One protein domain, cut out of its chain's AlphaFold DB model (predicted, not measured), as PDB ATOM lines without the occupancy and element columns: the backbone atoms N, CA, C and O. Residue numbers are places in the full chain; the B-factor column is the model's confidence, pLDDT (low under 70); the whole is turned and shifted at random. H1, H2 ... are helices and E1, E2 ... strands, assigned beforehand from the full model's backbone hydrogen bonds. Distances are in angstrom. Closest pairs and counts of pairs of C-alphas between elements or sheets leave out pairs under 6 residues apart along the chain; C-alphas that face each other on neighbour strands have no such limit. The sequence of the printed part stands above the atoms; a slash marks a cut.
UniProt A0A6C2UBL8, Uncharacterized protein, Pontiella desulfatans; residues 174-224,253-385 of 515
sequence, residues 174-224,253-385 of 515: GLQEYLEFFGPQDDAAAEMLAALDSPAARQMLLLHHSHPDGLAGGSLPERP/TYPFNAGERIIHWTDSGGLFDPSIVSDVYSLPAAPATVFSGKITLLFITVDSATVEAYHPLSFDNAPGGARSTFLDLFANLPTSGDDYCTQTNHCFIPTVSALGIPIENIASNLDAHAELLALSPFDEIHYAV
ATOM      1  N   GLY A 174      34.539  19.654 186.309       97.94
ATOM      2  CA  GLY A 174      35.532  19.933 187.347       97.94
ATOM      3  C   GLY A 174      36.983  19.669 186.918       97.94
ATOM      4  O   GLY A 174      37.886  20.343 187.408       97.94
ATOM      5  N   LEU A 175      37.222  18.718 186.004       97.88
ATOM      6  CA  LEU A 175      38.548  18.500 185.411       97.88
ATOM      7  C   LEU A 175      38.905  19.612 184.427       97.88
ATOM      8  O   LEU A 175      40.052  20.039 184.393       97.88
ATOM      9  N   GLN A 176      37.943  20.095 183.640       98.12
ATOM     10  CA  GLN A 176      38.196  21.199 182.715       98.12
ATOM     11  C   GLN A 176      38.546  22.487 183.481       98.12
ATOM     12  O   GLN A 176      39.526  23.144 183.151       98.12
ATOM     13  N   GLU A 177      37.829  22.780 184.572       98.06
ATOM     14  CA  GLU A 177      38.129  23.911 185.465       98.06
ATOM     15  C   GLU A 177      39.480  23.771 186.179       98.06
ATOM     16  O   GLU A 177      40.181  24.761 186.401       98.06
ATOM     17  N   TYR A 178      39.884  22.540 186.521       97.75
ATOM     18  CA  TYR A 178      41.236  22.279 187.013       97.75
ATOM     19  C   TYR A 178      42.285  22.711 185.980       97.75
ATOM     20  O   TYR A 178      43.253  23.384 186.332       97.75
ATOM     21  N   LEU A 179      42.092  22.332 184.713       97.31
ATOM     22  CA  LEU A 179      43.029  22.651 183.636       97.31
ATOM     23  C   LEU A 179      43.088  24.159 183.368       97.31
ATOM     24  O   LEU A 179      44.184  24.695 183.232       97.31
ATOM     25  N   GLU A 180      41.947  24.852 183.382       97.25
ATOM     26  CA  GLU A 180      41.881  26.319 183.272       97.25
ATOM     27  C   GLU A 180      42.638  27.006 184.422       97.25
ATOM     28  O   GLU A 180      43.421  27.931 184.199       97.25
ATOM     29  N   PHE A 181      42.463  26.535 185.663       97.31
ATOM     30  CA  PHE A 181      43.102  27.148 186.830       97.31
ATOM     31  C   PHE A 181      44.616  26.911 186.899       97.31
ATOM     32  O   PHE A 181      45.349  27.831 187.259       97.31
ATOM     33  N   PHE A 182      45.078  25.691 186.597       96.44
ATOM     34  CA  PHE A 182      46.491  25.307 186.715       96.44
ATOM     35  C   PHE A 182      47.299  25.465 185.420       96.44
ATOM     36  O   PHE A 182      48.528  25.475 185.476       96.44
ATOM     37  N   GLY A 183      46.653  25.623 184.262       95.75
ATOM     38  CA  GLY A 183      47.321  25.807 182.971       95.75
ATOM     39  C   GLY A 183      48.363  26.939 182.950       95.75
ATOM     40  O   GLY A 183      49.455  26.739 182.424       95.75
ATOM     41  N   PRO A 184      48.126  28.115 183.564       95.00
ATOM     42  CA  PRO A 184      49.135  29.176 183.617       95.00
ATOM     43  C   PRO A 184      50.416  28.825 184.397       95.00
ATOM     44  O   PRO A 184      51.403  29.560 184.295       95.00
ATOM     45  N   GLN A 185      50.401  27.769 185.217       90.88
ATOM     46  CA  GLN A 185      51.506  27.363 186.090       90.88
ATOM     47  C   GLN A 185      52.055  25.959 185.772       90.88
ATOM     48  O   GLN A 185      53.136  25.630 186.263       90.88
ATOM     49  N   ASP A 186      51.351  25.157 184.969       90.69
ATOM     50  CA  ASP A 186      51.697  23.778 184.617       90.69
ATOM     51  C   ASP A 186      51.547  23.545 183.103       90.69
ATOM     52  O   ASP A 186      50.446  23.599 182.551       90.69
ATOM     53  N   ASP A 187      52.669  23.274 182.427       91.56
ATOM     54  CA  ASP A 187      52.709  23.103 180.968       91.56
ATOM     55  C   ASP A 187      51.873  21.898 180.491       91.56
ATOM     56  O   ASP A 187      51.283  21.958 179.413       91.56
ATOM     57  N   ALA A 188      51.783  20.821 181.280       89.56
ATOM     58  CA  ALA A 188      50.990  19.646 180.916       89.56
ATOM     59  C   ALA A 188      49.486  19.929 181.049       89.56
ATOM     60  O   ALA A 188      48.693  19.510 180.204       89.56
ATOM     61  N   ALA A 189      49.084  20.687 182.075       92.31
ATOM     62  CA  ALA A 189      47.720  21.187 182.199       92.31
ATOM     63  C   ALA A 189      47.368  22.139 181.043       92.31
ATOM     64  O   ALA A 189      46.290  22.017 180.464       92.31
ATOM     65  N   ALA A 190      48.289  23.028 180.656       94.38
ATOM     66  CA  ALA A 190      48.104  23.931 179.522       94.38
ATOM     67  C   ALA A 190      47.940  23.183 178.187       94.38
ATOM     68  O   ALA A 190      47.105  23.563 177.369       94.38
ATOM     69  N   GLU A 191      48.708  22.113 177.965       91.94
ATOM     70  CA  GLU A 191      48.603  21.278 176.763       91.94
ATOM     71  C   GLU A 191      47.246  20.558 176.689       91.94
ATOM     72  O   GLU A 191      46.573  20.598 175.658       91.94
ATOM     73  N   MET A 192      46.786  19.974 177.801       91.62
ATOM     74  CA  MET A 192      45.463  19.346 177.868       91.62
ATOM     75  C   MET A 192      44.319  20.358 177.707       91.62
ATOM     76  O   MET A 192      43.327  20.055 177.040       91.62
ATOM     77  N   LEU A 193      44.452  21.562 178.274       95.38
ATOM     78  CA  LEU A 193      43.494  22.651 178.080       95.38
ATOM     79  C   LEU A 193      43.416  23.068 176.607       95.38
ATOM     80  O   LEU A 193      42.324  23.190 176.061       95.38
ATOM     81  N   ALA A 194      44.563  23.206 175.934       95.38
ATOM     82  CA  ALA A 194      44.609  23.535 174.511       95.38
ATOM     83  C   ALA A 194      43.905  22.476 173.646       95.38
ATOM     84  O   ALA A 194      43.251  22.819 172.660       95.38
ATOM     85  N   ALA A 195      43.988  21.199 174.030       92.94
ATOM     86  CA  ALA A 195      43.254  20.130 173.366       92.94
ATOM     87  C   ALA A 195      41.733  20.221 173.593       92.94
ATOM     88  O   ALA A 195      40.970  20.013 172.648       92.94
ATOM     89  N   LEU A 196      41.280  20.568 174.806       94.81
ATOM     90  CA  LEU A 196      39.861  20.844 175.087       94.81
ATOM     91  C   LEU A 196      39.338  22.053 174.298       94.81
ATOM     92  O   LEU A 196      38.210  22.021 173.809       94.81
ATOM     93  N   ASP A 197      40.180  23.072 174.123       97.00
ATOM     94  CA  ASP A 197      39.873  24.292 173.376       97.00
ATOM     95  C   ASP A 197      39.984  24.135 171.850       97.00
ATOM     96  O   ASP A 197      39.681  25.076 171.103       97.00
ATOM     97  N   SER A 198      40.397  22.960 171.365       97.00
ATOM     98  CA  SER A 198      40.470  22.682 169.933       97.00
ATOM     99  C   SER A 198      39.081  22.737 169.275       97.00
ATOM    100  O   SER A 198      38.070  22.422 169.918       97.00
ATOM    101  N   PRO A 199      38.982  23.125 167.986       97.12
ATOM    102  CA  PRO A 199      37.700  23.216 167.292       97.12
ATOM    103  C   PRO A 199      36.842  21.947 167.396       97.12
ATOM    104  O   PRO A 199      35.681  22.041 167.795       97.12
ATOM    105  N   ALA A 200      37.407  20.764 167.119       97.50
ATOM    106  CA  ALA A 200      36.652  19.514 167.195       97.50
ATOM    107  C   ALA A 200      36.179  19.188 168.617       97.50
ATOM    108  O   ALA A 200      35.031  18.773 168.796       97.50
ATOM    109  N   ALA A 201      37.010  19.415 169.639       97.44
ATOM    110  CA  ALA A 201      36.604  19.198 171.026       97.44
ATOM    111  C   ALA A 201      35.446  20.128 171.414       97.44
ATOM    112  O   ALA A 201      34.421  19.662 171.913       97.44
ATOM    113  N   ARG A 202      35.537  21.422 171.089       98.00
ATOM    114  CA  ARG A 202      34.469  22.404 171.349       98.00
ATOM    115  C   ARG A 202      33.161  22.076 170.631       98.00
ATOM    116  O   ARG A 202      32.093  22.360 171.172       98.00
ATOM    117  N   GLN A 203      33.227  21.463 169.449       98.12
ATOM    118  CA  GLN A 203      32.058  20.988 168.700       98.12
ATOM    119  C   GLN A 203      31.427  19.728 169.327       98.12
ATOM    120  O   GLN A 203      30.201  19.608 169.342       98.12
ATOM    121  N   MET A 204      32.232  18.810 169.884       97.50
ATOM    122  CA  MET A 204      31.760  17.534 170.447       97.50
ATOM    123  C   MET A 204      31.369  17.585 171.925       97.50
ATOM    124  O   MET A 204      30.461  16.855 172.328       97.50
ATOM    125  N   LEU A 205      32.029  18.399 172.747       98.12
ATOM    126  CA  LEU A 205      31.860  18.364 174.199       98.12
ATOM    127  C   LEU A 205      30.489  18.892 174.628       98.12
ATOM    128  O   LEU A 205      30.088  19.987 174.244       98.12
ATOM    129  N   LEU A 206      29.773  18.110 175.436       97.94
ATOM    130  CA  LEU A 206      28.476  18.450 176.028       97.94
ATOM    131  C   LEU A 206      28.569  19.692 176.910       97.94
ATOM    132  O   LEU A 206      27.669  20.530 176.873       97.94
ATOM    133  N   LEU A 207      29.664  19.794 177.661       97.50
ATOM    134  CA  LEU A 207      29.996  20.884 178.567       97.50
ATOM    135  C   LEU A 207      31.416  21.364 178.302       97.50
ATOM    136  O   LEU A 207      32.291  20.549 178.013       97.50
ATOM    137  N   HIS A 208      31.643  22.666 178.436       97.81
ATOM    138  CA  HIS A 208      32.948  23.277 178.210       97.81
ATOM    139  C   HIS A 208      33.277  24.278 179.320       97.81
ATOM    140  O   HIS A 208      32.377  25.025 179.692       97.81
ATOM    141  N   HIS A 209      34.525  24.345 179.803       96.12
ATOM    142  CA  HIS A 209      34.958  25.271 180.878       96.12
ATOM    143  C   HIS A 209      34.621  26.745 180.612       96.12
ATOM    144  O   HIS A 209      34.289  27.504 181.511       96.12
ATOM    145  N   SER A 210      34.552  27.144 179.340       93.06
ATOM    146  CA  SER A 210      34.110  28.489 178.948       93.06
ATOM    147  C   SER A 210      32.623  28.788 179.234       93.06
ATOM    148  O   SER A 210      32.095  29.790 178.738       93.06
ATOM    149  N   HIS A 211      31.898  27.898 179.915       86.88
ATOM    150  CA  HIS A 211      30.503  28.097 180.286       86.88
ATOM    151  C   HIS A 211      30.370  29.175 181.379       86.88
ATOM    152  O   HIS A 211      31.287  29.407 182.162       86.88
ATOM    153  N   PRO A 212      29.223  29.869 181.474       82.69
ATOM    154  CA  PRO A 212      28.969  30.755 182.605       82.69
ATOM    155  C   PRO A 212      28.636  29.954 183.872       82.69
ATOM    156  O   PRO A 212      27.999  28.902 183.782       82.69
ATOM    157  N   ASP A 213      28.953  30.502 185.049       81.75
ATOM    158  CA  ASP A 213      28.496  29.965 186.338       81.75
ATOM    159  C   ASP A 213      26.986  29.657 186.336       81.75
ATOM    160  O   ASP A 213      26.163  30.398 185.779       81.75
ATOM    161  N   GLY A 214      26.603  28.580 187.022       91.25
ATOM    162  CA  GLY A 214      25.222  28.108 187.077       91.25
ATOM    163  C   GLY A 214      24.950  26.952 186.118       91.25
ATOM    164  O   GLY A 214      25.524  25.880 186.280       91.25
ATOM    165  N   LEU A 215      23.997  27.110 185.193       95.50
ATOM    166  CA  LEU A 215      23.648  26.017 184.277       95.50
ATOM    167  C   LEU A 215      24.793  25.816 183.279       95.50
ATOM    168  O   LEU A 215      24.983  26.641 182.385       95.50
ATOM    169  N   ALA A 216      25.523  24.717 183.438       95.81
ATOM    170  CA  ALA A 216      26.614  24.342 182.561       95.81
ATOM    171  C   ALA A 216      26.091  24.053 181.148       95.81
ATOM    172  O   ALA A 216      24.986  23.537 180.966       95.81
ATOM    173  N   GLY A 217      26.900  24.369 180.142       94.25
ATOM    174  CA  GLY A 217      26.589  24.108 178.742       94.25
ATOM    175  C   GLY A 217      27.857  23.939 177.916       94.25
ATOM    176  O   GLY A 217      28.965  24.160 178.404       94.25
ATOM    177  N   GLY A 218      27.687  23.519 176.666       93.31
ATOM    178  CA  GLY A 218      28.797  23.379 175.728       93.31
ATOM    179  C   GLY A 218      29.337  24.722 175.236       93.31
ATOM    180  O   GLY A 218      28.793  25.789 175.535       93.31
ATOM    181  N   SER A 219      30.402  24.652 174.439       92.94
ATOM    182  CA  SER A 219      31.071  25.835 173.898       92.94
ATOM    183  C   SER A 219      30.169  26.633 172.944       92.94
ATOM    184  O   SER A 219      29.420  26.053 172.151       92.94
ATOM    185  N   LEU A 220      30.235  27.968 173.024       91.19
ATOM    186  CA  LEU A 220      29.451  28.886 172.196       91.19
ATOM    187  C   LEU A 220      30.361  29.725 171.277       91.19
ATOM    188  O   LEU A 220      31.267  30.387 171.789       91.19
ATOM    189  N   PRO A 221      30.049  29.828 169.967       94.31
ATOM    190  CA  PRO A 221      28.895  29.235 169.275       94.31
ATOM    191  C   PRO A 221      29.122  27.800 168.756       94.31
ATOM    192  O   PRO A 221      28.209  27.226 168.167       94.31
ATOM    193  N   GLU A 222      30.309  27.218 168.954       96.62
ATOM    194  CA  GLU A 222      30.793  26.054 168.197       96.62
ATOM    195  C   GLU A 222      29.878  24.827 168.286       96.62
ATOM    196  O   GLU A 222      29.534  24.241 167.257       96.62
ATOM    197  N   ARG A 223      29.450  24.442 169.495       95.88
ATOM    198  CA  ARG A 223      28.611  23.251 169.671       95.88
ATOM    199  C   ARG A 223      27.209  23.437 169.083       95.88
ATOM    200  O   ARG A 223      26.808  22.581 168.293       95.88
ATOM    201  N   PRO A 224      26.425  24.480 169.432       96.38
ATOM    202  CA  PRO A 224      25.095  24.654 168.848       96.38
ATOM    203  C   PRO A 224      25.104  24.730 167.320       96.38
ATOM    204  O   PRO A 224      24.225  24.144 166.688       96.38
ATOM    205  N   THR A 253      25.074   3.002 185.625       95.94
ATOM    206  CA  THR A 253      25.846   4.208 185.959       95.94
ATOM    207  C   THR A 253      27.210   3.855 186.547       95.94
ATOM    208  O   THR A 253      27.355   2.839 187.228       95.94
ATOM    209  N   TYR A 254      28.187   4.750 186.406       97.00
ATOM    210  CA  TYR A 254      29.458   4.634 187.127       97.00
ATOM    211  C   TYR A 254      29.250   4.756 188.648       97.00
ATOM    212  O   TYR A 254      28.305   5.417 189.092       97.00
ATOM    213  N   PRO A 255      30.109   4.132 189.479       96.25
ATOM    214  CA  PRO A 255      29.841   3.926 190.903       96.25
ATOM    215  C   PRO A 255      30.160   5.153 191.783       96.25
ATOM    216  O   PRO A 255      30.817   5.024 192.816       96.25
ATOM    217  N   PHE A 256      29.674   6.335 191.396       97.44
ATOM    218  CA  PHE A 256      29.742   7.581 192.166       97.44
ATOM    219  C   PHE A 256      28.497   8.443 191.953       97.44
ATOM    220  O   PHE A 256      27.724   8.235 191.018       97.44
ATOM    221  N   ASN A 257      28.280   9.404 192.849       97.25
ATOM    222  CA  ASN A 257      27.112  10.281 192.820       97.25
ATOM    223  C   ASN A 257      27.405  11.596 192.095       97.25
ATOM    224  O   ASN A 257      28.524  12.093 192.131       97.25
ATOM    225  N   ALA A 258      26.366  12.216 191.532       97.56
ATOM    226  CA  ALA A 258      26.424  13.592 191.043       97.56
ATOM    227  C   ALA A 258      26.928  14.551 192.140       97.56
ATOM    228  O   ALA A 258      26.398  14.542 193.256       97.56
ATOM    229  N   GLY A 259      27.908  15.406 191.831       98.00
ATOM    230  CA  GLY A 259      28.474  16.352 192.801       98.00
ATOM    231  C   GLY A 259      29.415  15.723 193.833       98.00
ATOM    232  O   GLY A 259      29.820  16.391 194.784       98.00
ATOM    233  N   GLU A 260      29.746  14.438 193.701       98.44
ATOM    234  CA  GLU A 260      30.717  13.781 194.570       98.44
ATOM    235  C   GLU A 260      32.119  14.340 194.317       98.44
ATOM    236  O   GLU A 260      32.519  14.516 193.165       98.44
ATOM    237  N   ARG A 261      32.876  14.597 195.390       98.44
ATOM    238  CA  ARG A 261      34.294  14.941 195.276       98.44
ATOM    239  C   ARG A 261      35.071  13.709 194.832       98.44
ATOM    240  O   ARG A 261      35.161  12.746 195.592       98.44
ATOM    241  N   ILE A 262      35.648  13.777 193.642       98.38
ATOM    242  CA  ILE A 262      36.389  12.667 193.048       98.38
ATOM    243  C   ILE A 262      37.865  12.756 193.405       98.38
ATOM    244  O   ILE A 262      38.439  11.769 193.858       98.38
ATOM    245  N   ILE A 263      38.463  13.942 193.255       98.31
ATOM    246  CA  ILE A 263      39.880  14.169 193.554       98.31
ATOM    247  C   ILE A 263      40.003  15.166 194.695       98.31
ATOM    248  O   ILE A 263      39.388  16.234 194.676       98.31
ATOM    249  N   HIS A 264      40.833  14.813 195.669       97.69
ATOM    250  CA  HIS A 264      41.401  15.736 196.637       97.69
ATOM    251  C   HIS A 264      42.919  15.677 196.508       97.69
ATOM    252  O   HIS A 264      43.506  14.597 196.612       97.69
ATOM    253  N   TRP A 265      43.541  16.830 196.284       96.38
ATOM    254  CA  TRP A 265      44.985  16.950 196.166       96.38
ATOM    255  C   TRP A 265      45.512  18.106 197.007       96.38
ATOM    256  O   TRP A 265      44.972  19.216 197.000       96.38
ATOM    257  N   THR A 266      46.600  17.837 197.714       94.56
ATOM    258  CA  THR A 266      47.359  18.799 198.490       94.56
ATOM    259  C   THR A 266      48.845  18.682 198.171       94.56
ATOM    260  O   THR A 266      49.429  17.604 198.207       94.56
ATOM    261  N   ASP A 267      49.486  19.822 197.926       90.62
ATOM    262  CA  ASP A 267      50.942  19.931 197.928       90.62
ATOM    263  C   ASP A 267      51.322  20.895 199.045       90.62
ATOM    264  O   ASP A 267      50.946  22.066 199.039       90.62
ATOM    265  N   SER A 268      52.034  20.417 200.062       83.00
ATOM    266  CA  SER A 268      52.436  21.280 201.173       83.00
ATOM    267  C   SER A 268      53.483  22.325 200.773       83.00
ATOM    268  O   SER A 268      53.665  23.294 201.513       83.00
ATOM    269  N   GLY A 269      54.171  22.126 199.642       77.69
ATOM    270  CA  GLY A 269      55.335  22.906 199.241       77.69
ATOM    271  C   GLY A 269      56.507  22.806 200.229       77.69
ATOM    272  O   GLY A 269      56.422  22.237 201.323       77.69
ATOM    273  N   GLY A 270      57.649  23.375 199.847       72.88
ATOM    274  CA  GLY A 270      58.737  23.748 200.747       72.88
ATOM    275  C   GLY A 270      58.561  25.157 201.334       72.88
ATOM    276  O   GLY A 270      57.638  25.893 201.007       72.88
ATOM    277  N   LEU A 271      59.493  25.588 202.194       72.56
ATOM    278  CA  LEU A 271      59.441  26.904 202.866       72.56
ATOM    279  C   LEU A 271      59.342  28.104 201.898       72.56
ATOM    280  O   LEU A 271      58.850  29.164 202.285       72.56
ATOM    281  N   PHE A 272      59.835  27.948 200.670       81.06
ATOM    282  CA  PHE A 272      59.809  28.973 199.625       81.06
ATOM    283  C   PHE A 272      58.997  28.557 198.396       81.06
ATOM    284  O   PHE A 272      58.916  29.341 197.453       81.06
ATOM    285  N   ASP A 273      58.391  27.370 198.424       85.38
ATOM    286  CA  ASP A 273      57.570  26.867 197.328       85.38
ATOM    287  C   ASP A 273      56.090  27.080 197.680       85.38
ATOM    288  O   ASP A 273      55.732  27.157 198.864       85.38
ATOM    289  N   PRO A 274      55.214  27.255 196.682       88.56
ATOM    290  CA  PRO A 274      53.790  27.376 196.938       88.56
ATOM    291  C   PRO A 274      53.228  26.075 197.520       88.56
ATOM    292  O   PRO A 274      53.638  24.982 197.153       88.56
ATOM    293  N   SER A 275      52.249  26.223 198.406       91.50
ATOM    294  CA  SER A 275      51.365  25.141 198.836       91.50
ATOM    295  C   SER A 275      50.064  25.183 198.042       91.50
ATOM    296  O   SER A 275      49.565  26.271 197.730       91.50
ATOM    297  N   ILE A 276      49.516  24.016 197.734       94.00
ATOM    298  CA  ILE A 276      48.336  23.826 196.899       94.00
ATOM    299  C   ILE A 276      47.294  23.020 197.668       94.00
ATOM    300  O   ILE A 276      47.620  22.075 198.383       94.00
ATOM    301  N   VAL A 277      46.030  23.409 197.517       95.56
ATOM    302  CA  VAL A 277      44.866  22.587 197.859       95.56
ATOM    303  C   VAL A 277      43.911  22.643 196.676       95.56
ATOM    304  O   VAL A 277      43.539  23.737 196.248       95.56
ATOM    305  N   SER A 278      43.525  21.482 196.163       97.44
ATOM    306  CA  SER A 278      42.634  21.347 195.019       97.44
ATOM    307  C   SER A 278      41.606  20.246 195.255       97.44
ATOM    308  O   SER A 278      41.943  19.148 195.693       97.44
ATOM    309  N   ASP A 279      40.354  20.531 194.918       98.44
ATOM    310  CA  ASP A 279      39.250  19.580 194.926       98.44
ATOM    311  C   ASP A 279      38.571  19.584 193.548       98.44
ATOM    312  O   ASP A 279      38.152  20.639 193.064       98.44
ATOM    313  N   VAL A 280      38.427  18.403 192.944       98.56
ATOM    314  CA  VAL A 280      37.661  18.194 191.706       98.56
ATOM    315  C   VAL A 280      36.427  17.366 192.032       98.56
ATOM    316  O   VAL A 280      36.527  16.292 192.634       98.56
ATOM    317  N   TYR A 281      35.266  17.857 191.618       98.62
ATOM    318  CA  TYR A 281      33.982  17.204 191.827       98.62
ATOM    319  C   TYR A 281      33.415  16.732 190.490       98.62
ATOM    320  O   TYR A 281      33.643  17.342 189.444       98.62
ATOM    321  N   SER A 282      32.653  15.646 190.539       98.25
ATOM    322  CA  SER A 282      31.772  15.272 189.436       98.25
ATOM    323  C   SER A 282      30.652  16.299 189.279       98.25
ATOM    324  O   SER A 282      30.247  16.963 190.234       98.25
ATOM    325  N   LEU A 283      30.130  16.426 188.067       98.12
ATOM    326  CA  LEU A 283      29.084  17.362 187.707       98.12
ATOM    327  C   LEU A 283      27.820  17.136 188.557       98.12
ATOM    328  O   LEU A 283      27.245  16.047 188.537       98.12
ATOM    329  N   PRO A 284      27.335  18.148 189.290       98.06
ATOM    330  CA  PRO A 284      26.137  18.013 190.099       98.06
ATOM    331  C   PRO A 284      24.862  18.244 189.271       98.06
ATOM    332  O   PRO A 284      24.845  18.975 188.278       98.06
ATOM    333  N   ALA A 285      23.748  17.670 189.736       96.88
ATOM    334  CA  ALA A 285      22.420  17.860 189.137       96.88
ATOM    335  C   ALA A 285      21.723  19.176 189.557       96.88
ATOM    336  O   ALA A 285      20.701  19.561 188.987       96.88
ATOM    337  N   ALA A 286      22.260  19.864 190.564       96.88
ATOM    338  CA  ALA A 286      21.791  21.144 191.092       96.88
ATOM    339  C   ALA A 286      23.006  22.017 191.458       96.88
ATOM    340  O   ALA A 286      24.082  21.449 191.643       96.88
ATOM    341  N   PRO A 287      22.870  23.356 191.575       96.94
ATOM    342  CA  PRO A 287      24.002  24.248 191.832       96.94
ATOM    343  C   PRO A 287      24.874  23.787 193.007       96.94
ATOM    344  O   PRO A 287      24.394  23.702 194.140       96.94
ATOM    345  N   ALA A 288      26.136  23.480 192.719       97.56
ATOM    346  CA  ALA A 288      27.154  23.091 193.686       97.56
ATOM    347  C   ALA A 288      28.553  23.309 193.086       97.56
ATOM    348  O   ALA A 288      28.699  23.609 191.900       97.56
ATOM    349  N   THR A 289      29.584  23.175 193.916       97.75
ATOM    350  CA  THR A 289      30.980  23.290 193.488       97.75
ATOM    351  C   THR A 289      31.354  22.150 192.540       97.75
ATOM    352  O   THR A 289      31.155  20.986 192.882       97.75
ATOM    353  N   VAL A 290      31.928  22.486 191.382       97.88
ATOM    354  CA  VAL A 290      32.561  21.524 190.456       97.88
ATOM    355  C   VAL A 290      34.083  21.516 190.595       97.88
ATOM    356  O   VAL A 290      34.721  20.484 190.395       97.88
ATOM    357  N   PHE A 291      34.663  22.642 191.015       98.38
ATOM    358  CA  PHE A 291      36.098  22.796 191.218       98.38
ATOM    359  C   PHE A 291      36.412  23.817 192.315       98.38
ATOM    360  O   PHE A 291      35.742  24.843 192.448       98.38
ATOM    361  N   SER A 292      37.458  23.546 193.093       98.31
ATOM    362  CA  SER A 292      38.058  24.502 194.022       98.31
ATOM    363  C   SER A 292      39.572  24.349 194.007       98.31
ATOM    364  O   SER A 292      40.073  23.280 194.340       98.31
ATOM    365  N   GLY A 293      40.296  25.425 193.710       97.81
ATOM    366  CA  GLY A 293      41.757  25.469 193.694       97.81
ATOM    367  C   GLY A 293      42.284  26.623 194.539       97.81
ATOM    368  O   GLY A 293      41.695  27.705 194.580       97.81
ATOM    369  N   LYS A 294      43.395  26.412 195.246       97.25
ATOM    370  CA  LYS A 294      44.039  27.447 196.061       97.25
ATOM    371  C   LYS A 294      45.550  27.277 196.086       97.25
ATOM    372  O   LYS A 294      46.042  26.252 196.543       97.25
ATOM    373  N   ILE A 295      46.269  28.338 195.722       95.00
ATOM    374  CA  ILE A 295      47.731  28.422 195.762       95.00
ATOM    375  C   ILE A 295      48.139  29.438 196.833       95.00
ATOM    376  O   ILE A 295      47.709  30.595 196.838       95.00
ATOM    377  N   THR A 296      48.966  29.014 197.787       92.69
ATOM    378  CA  THR A 296      49.410  29.833 198.923       92.69
ATOM    379  C   THR A 296      50.928  29.838 199.029       92.69
ATOM    380  O   THR A 296      51.539  28.793 199.221       92.69
ATOM    381  N   LEU A 297      51.540  31.022 198.988       91.00
ATOM    382  CA  LEU A 297      52.979  31.226 199.154       91.00
ATOM    383  C   LEU A 297      53.240  32.083 200.395       91.00
ATOM    384  O   LEU A 297      52.656  33.153 200.545       91.00
ATOM    385  N   LEU A 298      54.126  31.631 201.291       85.94
ATOM    386  CA  LEU A 298      54.476  32.353 202.528       85.94
ATOM    387  C   LEU A 298      53.240  32.813 203.332       85.94
ATOM    388  O   LEU A 298      53.184  33.941 203.823       85.94
ATOM    389  N   PHE A 299      52.244  31.928 203.462       84.31
ATOM    390  CA  PHE A 299      50.955  32.168 204.135       84.31
ATOM    391  C   PHE A 299      50.031  33.199 203.463       84.31
ATOM    392  O   PHE A 299      48.996  33.552 204.031       84.31
ATOM    393  N   ILE A 300      50.368  33.668 202.261       88.88
ATOM    394  CA  ILE A 300      49.539  34.564 201.455       88.88
ATOM    395  C   ILE A 300      48.939  33.753 200.309       88.88
ATOM    396  O   ILE A 300      49.661  33.100 199.560       88.88
ATOM    397  N   THR A 301      47.615  33.786 200.169       93.44
ATOM    398  CA  THR A 301      46.946  33.226 198.990       93.44
ATOM    399  C   THR A 301      47.282  34.096 197.787       93.44
ATOM    400  O   THR A 301      46.965  35.284 197.784       93.44
ATOM    401  N   VAL A 302      47.980  33.507 196.822       94.12
ATOM    402  CA  VAL A 302      48.428  34.186 195.599       94.12
ATOM    403  C   VAL A 302      47.479  33.934 194.438       94.12
ATOM    404  O   VAL A 302      47.364  34.799 193.579       94.12
ATOM    405  N   ASP A 303      46.775  32.802 194.460       96.25
ATOM    406  CA  ASP A 303      45.721  32.481 193.509       96.25
ATOM    407  C   ASP A 303      44.670  31.569 194.154       96.25
ATOM    408  O   ASP A 303      44.982  30.784 195.059       96.25
ATOM    409  N   SER A 304      43.420  31.689 193.722       97.19
ATOM    410  CA  SER A 304      42.338  30.805 194.149       97.19
ATOM    411  C   SER A 304      41.123  30.920 193.243       97.19
ATOM    412  O   SER A 304      40.716  32.035 192.912       97.19
ATOM    413  N   ALA A 305      40.472  29.792 192.988       96.88
ATOM    414  CA  ALA A 305      39.210  29.716 192.272       96.88
ATOM    415  C   ALA A 305      38.229  28.783 192.992       96.88
ATOM    416  O   ALA A 305      38.610  27.821 193.659       96.88
ATOM    417  N   THR A 306      36.942  29.082 192.859       97.19
ATOM    418  CA  THR A 306      35.846  28.187 193.230       97.19
ATOM    419  C   THR A 306      34.778  28.356 192.169       97.19
ATOM    420  O   THR A 306      34.271  29.464 192.004       97.19
ATOM    421  N   VAL A 307      34.473  27.278 191.459       97.06
ATOM    422  CA  VAL A 307      33.532  27.285 190.338       97.06
ATOM    423  C   VAL A 307      32.290  26.512 190.744       97.06
ATOM    424  O   VAL A 307      32.376  25.370 191.211       97.06
ATOM    425  N   GLU A 308      31.131  27.150 190.594       97.12
ATOM    426  CA  GLU A 308      29.827  26.551 190.859       97.12
ATOM    427  C   GLU A 308      29.050  26.378 189.557       97.12
ATOM    428  O   GLU A 308      28.716  27.338 188.857       97.12
ATOM    429  N   ALA A 309      28.710  25.132 189.256       97.44
ATOM    430  CA  ALA A 309      28.027  24.768 188.029       97.44
ATOM    431  C   ALA A 309      27.114  23.569 188.268       97.44
ATOM    432  O   ALA A 309      27.236  22.883 189.279       97.44
ATOM    433  N   TYR A 310      26.184  23.313 187.354       98.06
ATOM    434  CA  TYR A 310      25.348  22.117 187.376       98.06
ATOM    435  C   TYR A 310      24.750  21.822 186.006       98.06
ATOM    436  O   TYR A 310      24.554  22.723 185.193       98.06
ATOM    437  N   HIS A 311      24.364  20.570 185.786       97.56
ATOM    438  CA  HIS A 311      23.479  20.205 184.687       97.56
ATOM    439  C   HIS A 311      22.493  19.131 185.162       97.56
ATOM    440  O   HIS A 311      22.940  18.141 185.741       97.56
ATOM    441  N   PRO A 312      21.177  19.247 184.896       96.25
ATOM    442  CA  PRO A 312      20.178  18.296 185.398       96.25
ATOM    443  C   PRO A 312      20.433  16.827 185.034       96.25
ATOM    444  O   PRO A 312      19.966  15.942 185.743       96.25
ATOM    445  N   LEU A 313      21.154  16.578 183.937       96.50
ATOM    446  CA  LEU A 313      21.487  15.227 183.477       96.50
ATOM    447  C   LEU A 313      22.718  14.610 184.153       96.50
ATOM    448  O   LEU A 313      22.876  13.403 184.042       96.50
ATOM    449  N   SER A 314      23.563  15.392 184.842       95.06
ATOM    450  CA  SER A 314      24.750  14.882 185.553       95.06
ATOM    451  C   SER A 314      25.574  13.872 184.727       95.06
ATOM    452  O   SER A 314      25.688  12.703 185.085       95.06
ATOM    453  N   PHE A 315      26.127  14.315 183.596       97.75
ATOM    454  CA  PHE A 315      26.734  13.444 182.585       97.75
ATOM    455  C   PHE A 315      27.838  12.506 183.098       97.75
ATOM    456  O   PHE A 315      27.983  11.414 182.565       97.75
ATOM    457  N   ASP A 316      28.599  12.894 184.124       98.31
ATOM    458  CA  ASP A 316      29.844  12.213 184.506       98.31
ATOM    459  C   ASP A 316      29.674  10.746 184.903       98.31
ATOM    460  O   ASP A 316      30.553   9.938 184.605       98.31
ATOM    461  N   ASN A 317      28.563  10.385 185.549       97.25
ATOM    462  CA  ASN A 317      28.302   9.012 185.983       97.25
ATOM    463  C   ASN A 317      27.255   8.280 185.132       97.25
ATOM    464  O   ASN A 317      26.846   7.182 185.506       97.25
ATOM    465  N   ALA A 318      26.817   8.861 184.017       97.81
ATOM    466  CA  ALA A 318      25.827   8.253 183.137       97.81
ATOM    467  C   ALA A 318      26.291   6.903 182.538       97.81
ATOM    468  O   ALA A 318      27.486   6.613 182.516       97.81
ATOM    469  N   PRO A 319      25.373   6.072 182.016       97.94
ATOM    470  CA  PRO A 319      25.726   4.956 181.142       97.94
ATOM    471  C   PRO A 319      26.452   5.455 179.889       97.94
ATOM    472  O   PRO A 319      25.994   6.402 179.240       97.94
ATOM    473  N   GLY A 320      27.577   4.831 179.546       97.62
ATOM    474  CA  GLY A 320      28.391   5.255 178.413       97.62
ATOM    475  C   GLY A 320      29.797   4.669 178.387       97.62
ATOM    476  O   GLY A 320      30.304   4.205 179.411       97.62
ATOM    477  N   GLY A 321      30.435   4.741 177.217       97.75
ATOM    478  CA  GLY A 321      31.827   4.349 177.013       97.75
ATOM    479  C   GLY A 321      32.763   5.124 177.944       97.75
ATOM    480  O   GLY A 321      32.600   6.334 178.145       97.75
ATOM    481  N   ALA A 322      33.714   4.423 178.555       97.50
ATOM    482  CA  ALA A 322      34.531   4.933 179.649       97.50
ATOM    483  C   ALA A 322      35.765   5.690 179.165       97.50
ATOM    484  O   ALA A 322      36.417   5.293 178.199       97.50
ATOM    485  N   ARG A 323      36.169   6.702 179.933       96.25
ATOM    486  CA  ARG A 323      37.526   7.254 179.875       96.25
ATOM    487  C   ARG A 323      38.077   7.465 181.278       96.25
ATOM    488  O   ARG A 323      37.336   7.840 182.185       96.25
ATOM    489  N   SER A 324      39.374   7.222 181.455       96.06
ATOM    490  CA  SER A 324      40.068   7.243 182.748       96.06
ATOM    491  C   SER A 324      40.622   8.616 183.147       96.06
ATOM    492  O   SER A 324      41.585   8.692 183.906       96.06
ATOM    493  N   THR A 325      40.044   9.722 182.664       94.12
ATOM    494  CA  THR A 325      40.667  11.054 182.783       94.12
ATOM    495  C   THR A 325      40.864  11.511 184.237       94.12
ATOM    496  O   THR A 325      41.814  12.238 184.521       94.12
ATOM    497  N   PHE A 326      40.048  11.043 185.191       95.75
ATOM    498  CA  PHE A 326      40.304  11.291 186.618       95.75
ATOM    499  C   PHE A 326      41.608  10.642 187.098       95.75
ATOM    500  O   PHE A 326      42.372  11.259 187.843       95.75
ATOM    501  N   LEU A 327      41.866   9.399 186.679       94.81
ATOM    502  CA  LEU A 327      43.109   8.703 186.997       94.81
ATOM    503  C   LEU A 327      44.295   9.344 186.280       94.81
ATOM    504  O   LEU A 327      45.327   9.542 186.915       94.81
ATOM    505  N   ASP A 328      44.138   9.689 185.002       92.31
ATOM    506  CA  ASP A 328      45.206  10.297 184.203       92.31
ATOM    507  C   ASP A 328      45.654  11.628 184.817       92.31
ATOM    508  O   ASP A 328      46.854  11.875 184.935       92.31
ATOM    509  N   LEU A 329      44.715  12.453 185.299       92.12
ATOM    510  CA  LEU A 329      45.064  13.649 186.061       92.12
ATOM    511  C   LEU A 329      45.793  13.273 187.357       92.12
ATOM    512  O   LEU A 329      46.914  13.715 187.586       92.12
ATOM    513  N   PHE A 330      45.165  12.454 188.208       94.12
ATOM    514  CA  PHE A 330      45.669  12.185 189.556       94.12
ATOM    515  C   PHE A 330      47.047  11.511 189.569       94.12
ATOM    516  O   PHE A 330      47.881  11.827 190.417       94.12
ATOM    517  N   ALA A 331      47.313  10.610 188.621       92.38
ATOM    518  CA  ALA A 331      48.580   9.892 188.508       92.38
ATOM    519  C   ALA A 331      49.771  10.805 188.168       92.38
ATOM    520  O   ALA A 331      50.914  10.425 188.430       92.38
ATOM    521  N   ASN A 332      49.512  11.996 187.618       88.44
ATOM    522  CA  ASN A 332      50.532  12.986 187.274       88.44
ATOM    523  C   ASN A 332      50.733  14.060 188.361       88.44
ATOM    524  O   ASN A 332      51.619  14.902 188.226       88.44
ATOM    525  N   LEU A 333      49.964  14.025 189.456       89.88
ATOM    526  CA  LEU A 333      50.109  14.972 190.563       89.88
ATOM    527  C   LEU A 333      51.218  14.539 191.541       89.88
ATOM    528  O   LEU A 333      51.376  13.344 191.822       89.88
ATOM    529  N   PRO A 334      51.963  15.487 192.143       87.56
ATOM    530  CA  PRO A 334      52.830  15.188 193.276       87.56
ATOM    531  C   PRO A 334      51.956  14.899 194.507       87.56
ATOM    532  O   PRO A 334      51.475  15.817 195.169       87.56
ATOM    533  N   THR A 335      51.720  13.618 194.790       84.19
ATOM    534  CA  THR A 335      50.782  13.180 195.836       84.19
ATOM    535  C   THR A 335      51.444  12.936 197.195       84.19
ATOM    536  O   THR A 335      52.607  12.536 197.312       84.19
ATOM    537  N   SER A 336      50.660  13.154 198.247       83.69
ATOM    538  CA  SER A 336      50.949  12.896 199.654       83.69
ATOM    539  C   SER A 336      49.949  11.885 200.247       83.69
ATOM    540  O   SER A 336      49.050  11.398 199.568       83.69
ATOM    541  N   GLY A 337      50.117  11.513 201.522       80.75
ATOM    542  CA  GLY A 337      49.344  10.422 202.133       80.75
ATOM    543  C   GLY A 337      47.842  10.679 202.316       80.75
ATOM    544  O   GLY A 337      47.102   9.707 202.457       80.75
ATOM    545  N   ASP A 338      47.406  11.940 202.322       87.94
ATOM    546  CA  ASP A 338      45.996  12.318 202.509       87.94
ATOM    547  C   ASP A 338      45.268  12.592 201.172       87.94
ATOM    548  O   ASP A 338      44.050  12.789 201.164       87.94
ATOM    549  N   ASP A 339      45.992  12.569 200.048       95.38
ATOM    550  CA  ASP A 339      45.442  12.791 198.709       95.38
ATOM    551  C   ASP A 339      44.754  11.533 198.181       95.38
ATOM    552  O   ASP A 339      45.176  10.404 198.450       95.38
ATOM    553  N   TYR A 340      43.699  11.706 197.390       96.44
ATOM    554  CA  TYR A 340      42.981  10.573 196.820       96.44
ATOM    555  C   TYR A 340      42.256  10.914 195.523       96.44
ATOM    556  O   TYR A 340      41.866  12.053 195.272       96.44
ATOM    557  N   CYS A 341      42.006   9.854 194.759       97.06
ATOM    558  CA  CYS A 341      41.084   9.802 193.639       97.06
ATOM    559  C   CYS A 341      40.120   8.635 193.899       97.06
ATOM    560  O   CYS A 341      40.557   7.485 193.985       97.06
ATOM    561  N   THR A 342      38.835   8.917 194.130       96.94
ATOM    562  CA  THR A 342      37.851   7.876 194.493       96.94
ATOM    563  C   THR A 342      37.387   7.059 193.295       96.94
ATOM    564  O   THR A 342      36.925   5.935 193.481       96.94
ATOM    565  N   GLN A 343      37.510   7.608 192.083       95.06
ATOM    566  CA  GLN A 343      37.029   7.010 190.842       95.06
ATOM    567  C   GLN A 343      38.005   7.272 189.710       95.06
ATOM    568  O   GLN A 343      38.453   8.396 189.523       95.06
ATOM    569  N   THR A 344      38.297   6.245 188.920       95.50
ATOM    570  CA  THR A 344      39.216   6.375 187.784       95.50
ATOM    571  C   THR A 344      38.491   6.784 186.510       95.50
ATOM    572  O   THR A 344      38.997   7.618 185.763       95.50
ATOM    573  N   ASN A 345      37.310   6.207 186.276       96.94
ATOM    574  CA  ASN A 345      36.562   6.342 185.034       96.94
ATOM    575  C   ASN A 345      35.342   7.242 185.199       96.94
ATOM    576  O   ASN A 345      34.716   7.273 186.260       96.94
ATOM    577  N   HIS A 346      34.973   7.900 184.109       98.12
ATOM    578  CA  HIS A 346      33.698   8.585 183.941       98.12
ATOM    579  C   HIS A 346      33.049   8.162 182.620       98.12
ATOM    580  O   HIS A 346      33.708   7.600 181.738       98.12
ATOM    581  N   CYS A 347      31.774   8.502 182.458       98.31
ATOM    582  CA  CYS A 347      31.094   8.454 181.174       98.31
ATOM    583  C   CYS A 347      31.744   9.456 180.221       98.31
ATOM    584  O   CYS A 347      31.654  10.668 180.446       98.31
ATOM    585  N   PHE A 348      32.420   8.962 179.186       98.50
ATOM    586  CA  PHE A 348      32.989   9.784 178.124       98.50
ATOM    587  C   PHE A 348      32.015   9.914 176.961       98.50
ATOM    588  O   PHE A 348      31.640  11.031 176.618       98.50
ATOM    589  N   ILE A 349      31.535   8.800 176.410       98.62
ATOM    590  CA  ILE A 349      30.495   8.815 175.375       98.62
ATOM    591  C   ILE A 349      29.214   8.227 175.958       98.62
ATOM    592  O   ILE A 349      29.152   7.013 176.136       98.62
ATOM    593  N   PRO A 350      28.188   9.042 176.274       98.62
ATOM    594  CA  PRO A 350      26.919   8.514 176.764       98.62
ATOM    595  C   PRO A 350      26.343   7.455 175.821       98.62
ATOM    596  O   PRO A 350      26.370   7.661 174.607       98.62
ATOM    597  N   THR A 351      25.757   6.374 176.349       98.50
ATOM    598  CA  THR A 351      25.204   5.281 175.522       98.50
ATOM    599  C   THR A 351      24.236   5.825 174.471       98.50
ATOM    600  O   THR A 351      24.334   5.514 173.289       98.50
ATOM    601  N   VAL A 352      23.338   6.728 174.875       98.31
ATOM    602  CA  VAL A 352      22.384   7.361 173.953       98.31
ATOM    603  C   VAL A 352      23.070   8.194 172.865       98.31
ATOM    604  O   VAL A 352      22.617   8.191 171.727       98.31
ATOM    605  N   SER A 353      24.208   8.824 173.173       98.56
ATOM    606  CA  SER A 353      24.996   9.599 172.209       98.56
ATOM    607  C   SER A 353      25.614   8.708 171.134       98.56
ATOM    608  O   SER A 353      25.485   9.009 169.950       98.56
ATOM    609  N   ALA A 354      26.203   7.576 171.527       98.62
ATOM    610  CA  ALA A 354      26.744   6.588 170.592       98.62
ATOM    611  C   ALA A 354      25.678   6.013 169.645       98.62
ATOM    612  O   ALA A 354      25.951   5.756 168.473       98.62
ATOM    613  N   LEU A 355      24.452   5.861 170.149       98.44
ATOM    614  CA  LEU A 355      23.321   5.284 169.424       98.44
ATOM    615  C   LEU A 355      22.480   6.315 168.648       98.44
ATOM    616  O   LEU A 355      21.466   5.947 168.054       98.44
ATOM    617  N   GLY A 356      22.855   7.601 168.664       97.81
ATOM    618  CA  GLY A 356      22.072   8.679 168.041       97.81
ATOM    619  C   GLY A 356      20.684   8.888 168.662       97.81
ATOM    620  O   GLY A 356      19.794   9.426 168.010       97.81
ATOM    621  N   ILE A 357      20.485   8.427 169.897       98.00
ATOM    622  CA  ILE A 357      19.251   8.579 170.668       98.00
ATOM    623  C   ILE A 357      19.306   9.926 171.404       98.00
ATOM    624  O   ILE A 357      20.335  10.225 172.009       98.00
ATOM    625  N   PRO A 358      18.211  10.711 171.450       96.44
ATOM    626  CA  PRO A 358      18.208  12.022 172.094       96.44
ATOM    627  C   PRO A 358      18.740  12.007 173.536       96.44
ATOM    628  O   PRO A 358      18.333  11.162 174.348       96.44
ATOM    629  N   ILE A 359      19.628  12.959 173.854       96.81
ATOM    630  CA  ILE A 359      20.402  13.004 175.108       96.81
ATOM    631  C   ILE A 359      19.537  13.035 176.379       96.81
ATOM    632  O   ILE A 359      19.986  12.629 177.447       96.81
ATOM    633  N   GLU A 360      18.279  13.464 176.301       95.31
ATOM    634  CA  GLU A 360      17.338  13.414 177.424       95.31
ATOM    635  C   GLU A 360      17.045  11.988 177.924       95.31
ATOM    636  O   GLU A 360      16.598  11.822 179.059       95.31
ATOM    637  N   ASN A 361      17.333  10.960 177.119       95.69
ATOM    638  CA  ASN A 361      17.185   9.549 177.481       95.69
ATOM    639  C   ASN A 361      18.420   8.969 178.183       95.69
ATOM    640  O   ASN A 361      18.485   7.763 178.392       95.69
ATOM    641  N   ILE A 362      19.412   9.786 178.540       95.62
ATOM    642  CA  ILE A 362      20.714   9.323 179.045       95.62
ATOM    643  C   ILE A 362      20.644   8.360 180.241       95.62
ATOM    644  O   ILE A 362      21.496   7.491 180.371       95.62
ATOM    645  N   ALA A 363      19.630   8.479 181.100       90.31
ATOM    646  CA  ALA A 363      19.445   7.613 182.268       90.31
ATOM    647  C   ALA A 363      18.491   6.426 182.013       90.31
ATOM    648  O   ALA A 363      18.137   5.705 182.948       90.31
ATOM    649  N   SER A 364      18.011   6.250 180.780       91.31
ATOM    650  CA  SER A 364      17.047   5.210 180.427       91.31
ATOM    651  C   SER A 364      17.707   3.832 180.379       91.31
ATOM    652  O   SER A 364      18.806   3.669 179.856       91.31
ATOM    653  N   ASN A 365      16.991   2.817 180.867       94.38
ATOM    654  CA  ASN A 365      17.296   1.428 180.541       94.38
ATOM    655  C   ASN A 365      16.750   1.148 179.131       94.38
ATOM    656  O   ASN A 365      15.538   1.001 178.954       94.38
ATOM    657  N   LEU A 366      17.647   1.150 178.146       93.81
ATOM    658  CA  LEU A 366      17.331   0.981 176.732       93.81
ATOM    659  C   LEU A 366      16.893  -0.451 176.417       93.81
ATOM    660  O   LEU A 366      15.963  -0.633 175.641       93.81
ATOM    661  N   ASP A 367      17.485  -1.445 177.081       91.75
ATOM    662  CA  ASP A 367      17.133  -2.862 176.929       91.75
ATOM    663  C   ASP A 367      15.661  -3.147 177.281       91.75
ATOM    664  O   ASP A 367      14.962  -3.917 176.624       91.75
ATOM    665  N   ALA A 368      15.132  -2.437 178.278       91.31
ATOM    666  CA  ALA A 368      13.727  -2.538 178.664       91.31
ATOM    667  C   ALA A 368      12.766  -1.753 177.742       91.31
ATOM    668  O   ALA A 368      11.556  -1.722 178.002       91.31
ATOM    669  N   HIS A 369      13.268  -1.075 176.704       90.38
ATOM    670  CA  HIS A 369      12.472  -0.191 175.859       90.38
ATOM    671  C   HIS A 369      11.776  -0.957 174.722       90.38
ATOM    672  O   HIS A 369      12.412  -1.500 173.826       90.38
ATOM    673  N   ALA A 370      10.438  -0.946 174.716       86.81
ATOM    674  CA  ALA A 370       9.632  -1.754 173.790       86.81
ATOM    675  C   ALA A 370       9.838  -1.423 172.298       86.81
ATOM    676  O   ALA A 370       9.685  -2.297 171.453       86.81
ATOM    677  N   GLU A 371      10.163  -0.168 171.976       88.44
ATOM    678  CA  GLU A 371      10.418   0.300 170.605       88.44
ATOM    679  C   GLU A 371      11.777   1.010 170.534       88.44
ATOM    680  O   GLU A 371      11.865   2.175 170.161       88.44
ATOM    681  N   LEU A 372      12.842   0.346 170.993       90.00
ATOM    682  CA  LEU A 372      14.177   0.948 171.079       90.00
ATOM    683  C   LEU A 372      14.690   1.478 169.727       90.00
ATOM    684  O   LEU A 372      15.129   2.622 169.653       90.00
ATOM    685  N   LEU A 373      14.570   0.690 168.652       91.25
ATOM    686  CA  LEU A 373      15.005   1.106 167.311       91.25
ATOM    687  C   LEU A 373      14.261   2.346 166.796       91.25
ATOM    688  O   LEU A 373      14.806   3.083 165.990       91.25
ATOM    689  N   ALA A 374      13.052   2.642 167.288       93.31
ATOM    690  CA  ALA A 374      12.330   3.854 166.897       93.31
ATOM    691  C   ALA A 374      12.916   5.140 167.516       93.31
ATOM    692  O   ALA A 374      12.567   6.238 167.080       93.31
ATOM    693  N   LEU A 375      13.772   5.020 168.539       94.56
ATOM    694  CA  LEU A 375      14.493   6.145 169.143       94.56
ATOM    695  C   LEU A 375      15.811   6.456 168.433       94.56
ATOM    696  O   LEU A 375      16.352   7.545 168.621       94.56
ATOM    697  N   SER A 376      16.337   5.496 167.675       97.06
ATOM    698  CA  SER A 376      17.617   5.602 166.992       97.06
ATOM    699  C   SER A 376      17.401   5.881 165.500       97.06
ATOM    700  O   SER A 376      16.444   5.388 164.908       97.06
ATOM    701  N   PRO A 377      18.273   6.676 164.867       97.00
ATOM    702  CA  PRO A 377      18.258   6.881 163.424       97.00
ATOM    703  C   PRO A 377      18.949   5.749 162.649       97.00
ATOM    704  O   PRO A 377      18.973   5.809 161.422       97.00
ATOM    705  N   PHE A 378      19.545   4.778 163.346       98.12
ATOM    706  CA  PHE A 378      20.243   3.643 162.751       98.12
ATOM    707  C   PHE A 378      19.288   2.480 162.461       98.12
ATOM    708  O   PHE A 378      18.321   2.263 163.191       98.12
ATOM    709  N   ASP A 379      19.589   1.707 161.417       97.06
ATOM    710  CA  ASP A 379      18.827   0.504 161.059       97.06
ATOM    711  C   ASP A 379      19.048  -0.627 162.074       97.06
ATOM    712  O   ASP A 379      18.142  -1.414 162.352       97.06
ATOM    713  N   GLU A 380      20.255  -0.694 162.637       95.94
ATOM    714  CA  GLU A 380      20.671  -1.680 163.630       95.94
ATOM    715  C   GLU A 380      21.525  -1.006 164.711       95.94
ATOM    716  O   GLU A 380      22.330  -0.112 164.432       95.94
ATOM    717  N   ILE A 381      21.347  -1.423 165.963       96.38
ATOM    718  CA  ILE A 381      22.120  -0.908 167.091       96.38
ATOM    719  C   ILE A 381      22.582  -2.046 167.990       96.38
ATOM    720  O   ILE A 381      21.834  -2.984 168.255       96.38
ATOM    721  N   HIS A 382      23.786  -1.899 168.527       95.75
ATOM    722  CA  HIS A 382      24.369  -2.801 169.505       95.75
ATOM    723  C   HIS A 382      24.973  -1.996 170.653       95.75
ATOM    724  O   HIS A 382      25.593  -0.951 170.445       95.75
ATOM    725  N   TYR A 383      24.795  -2.485 171.873       95.50
ATOM    726  CA  TYR A 383      25.267  -1.840 173.093       95.50
ATOM    727  C   TYR A 383      25.879  -2.865 174.037       95.50
ATOM    728  O   TYR A 383      25.525  -4.047 174.031       95.50
ATOM    729  N   ALA A 384      26.797  -2.407 174.877       94.75
ATOM    730  CA  ALA A 384      27.436  -3.263 175.854       94.75
ATOM    731  C   ALA A 384      26.462  -3.668 176.979       94.75
ATOM    732  O   ALA A 384      25.452  -3.008 177.249       94.75
ATOM    733  N   VAL A 385      26.774  -4.767 177.668       91.69
ATOM    734  CA  VAL A 385      26.040  -5.162 178.886       91.69
ATOM    735  C   VAL A 385      26.454  -4.274 180.051       91.69
ATOM    736  O   VAL A 385      25.610  -3.748 180.775       91.69
TER     737      VAL A 385
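This is residues 174 to 224 and 253 to 385 of the 515 residues of an uncharacterized protein of Pontiella desulfatans (UniProt A0A6C2UBL8). A wall of four long antiparallel strands, E1 to E4, has H1 lying along one face, and H2 packs on H1 on the side away from the sheet; no named helix covers the other face. Beyond one end of this layered body lies the small strand pair E5 and E6, and past it a thinner end region with H5, H6 and E7, while H4 sits by the edge strand E1. The printed part has 184 residues, with six named helices and seven named strands in the order H1 H2 H3 E1 E2 E3 E4 E5 H4 E6 H5 H6 E7; the large sheet runs E1 - E2 - E3 - E4. The class is mixed, helices and strands, with under half of the residues in named elements. The whole is compact, with a radius of gyration of the C-alphas of 18.1 A, and its outline is elongated, spanning 64 by 36 by 27 A.

H1, residues 174 to 182, begins at C-alpha 174 at (35.532, 19.933, 187.347) and is 12.2 A long. H2, residues 187 to 196, measures 14.3 A, and H3 is residues 199 to 204. After the cut come E1, residues 261 to 267, 17.6 A; E2, residues 275 to 281, 20.4 A; E3, residues 288 to 297, 27.6 A; and E4, residues 300 to 310, 30.6 A, which ends at C-alpha 310 at (25.348, 22.117, 187.376). Shorter elements follow: E5, residues 320 to 323; H4, residues 325 to 331; E6, residues 346 to 350; H5, residues 351 to 354; and H6, residues 372 to 375. E7, residues 380 to 384, is 14.1 A long and ends at C-alpha 384 at (27.436, -3.263, 175.854).

E1 to E4 form a meander, each strand the antiparallel neighbour and hairpin partner of the one before. Within hydrogen-bond range are N 265 and O 278 of E1 and E2, 2.9 A, N 279 and O 292 of E2 and E3, 2.8 A, and N 295 and O 303 of E3 and E4, 2.8 A. E3 bends by 52 degrees at residue 291. H1 and H4 with this sheet make two layers, helices on one face of a sheet. H1 is over E3 at a height over the sheet of 8.2 A and runs along the strands, at 21 degrees to E3 on the local plane. H1 and H2 touch, closest at the C-alphas of Leu 179 and Ala 189, 5.1 A, at a steep tilt of 48 degrees, opposite ways. H3 is close to H2 but not clearly touching, with the C-alphas of Leu 196 and Arg 202 closest at 6.7 A. H4 comes closest to E1 at the C-alphas of Phe 330 and Ile 263, 7.3 A. E5 and E6 are antiparallel neighbours at 135 degrees, with N 321 and O 349 2.8 A apart. H5 and H6 are apart, and E7 pairs with no named strand; its C-alpha of Glu 380 is 7.3 A from that of Leu 373 in H6. Every O i to N i+4 pair is within hydrogen-bond range in H1, H2, H3 and H4; H5 and H6 are too short for such a pair.

The C-alphas of Leu 271 and Glu 371, the two farthest apart, are 64.4 A apart. Residues 225 to 252 are not printed, and C-alphas 224 and 253 are 26.7 A apart across the cut. The links from H4 to E6 and from H5 to H6 are long; in the first, residues 340 to 341 pair antiparallel with residues 263 to 264 of E1. The mean pLDDT of the printed part is 94.5, and no printed residue is under 70.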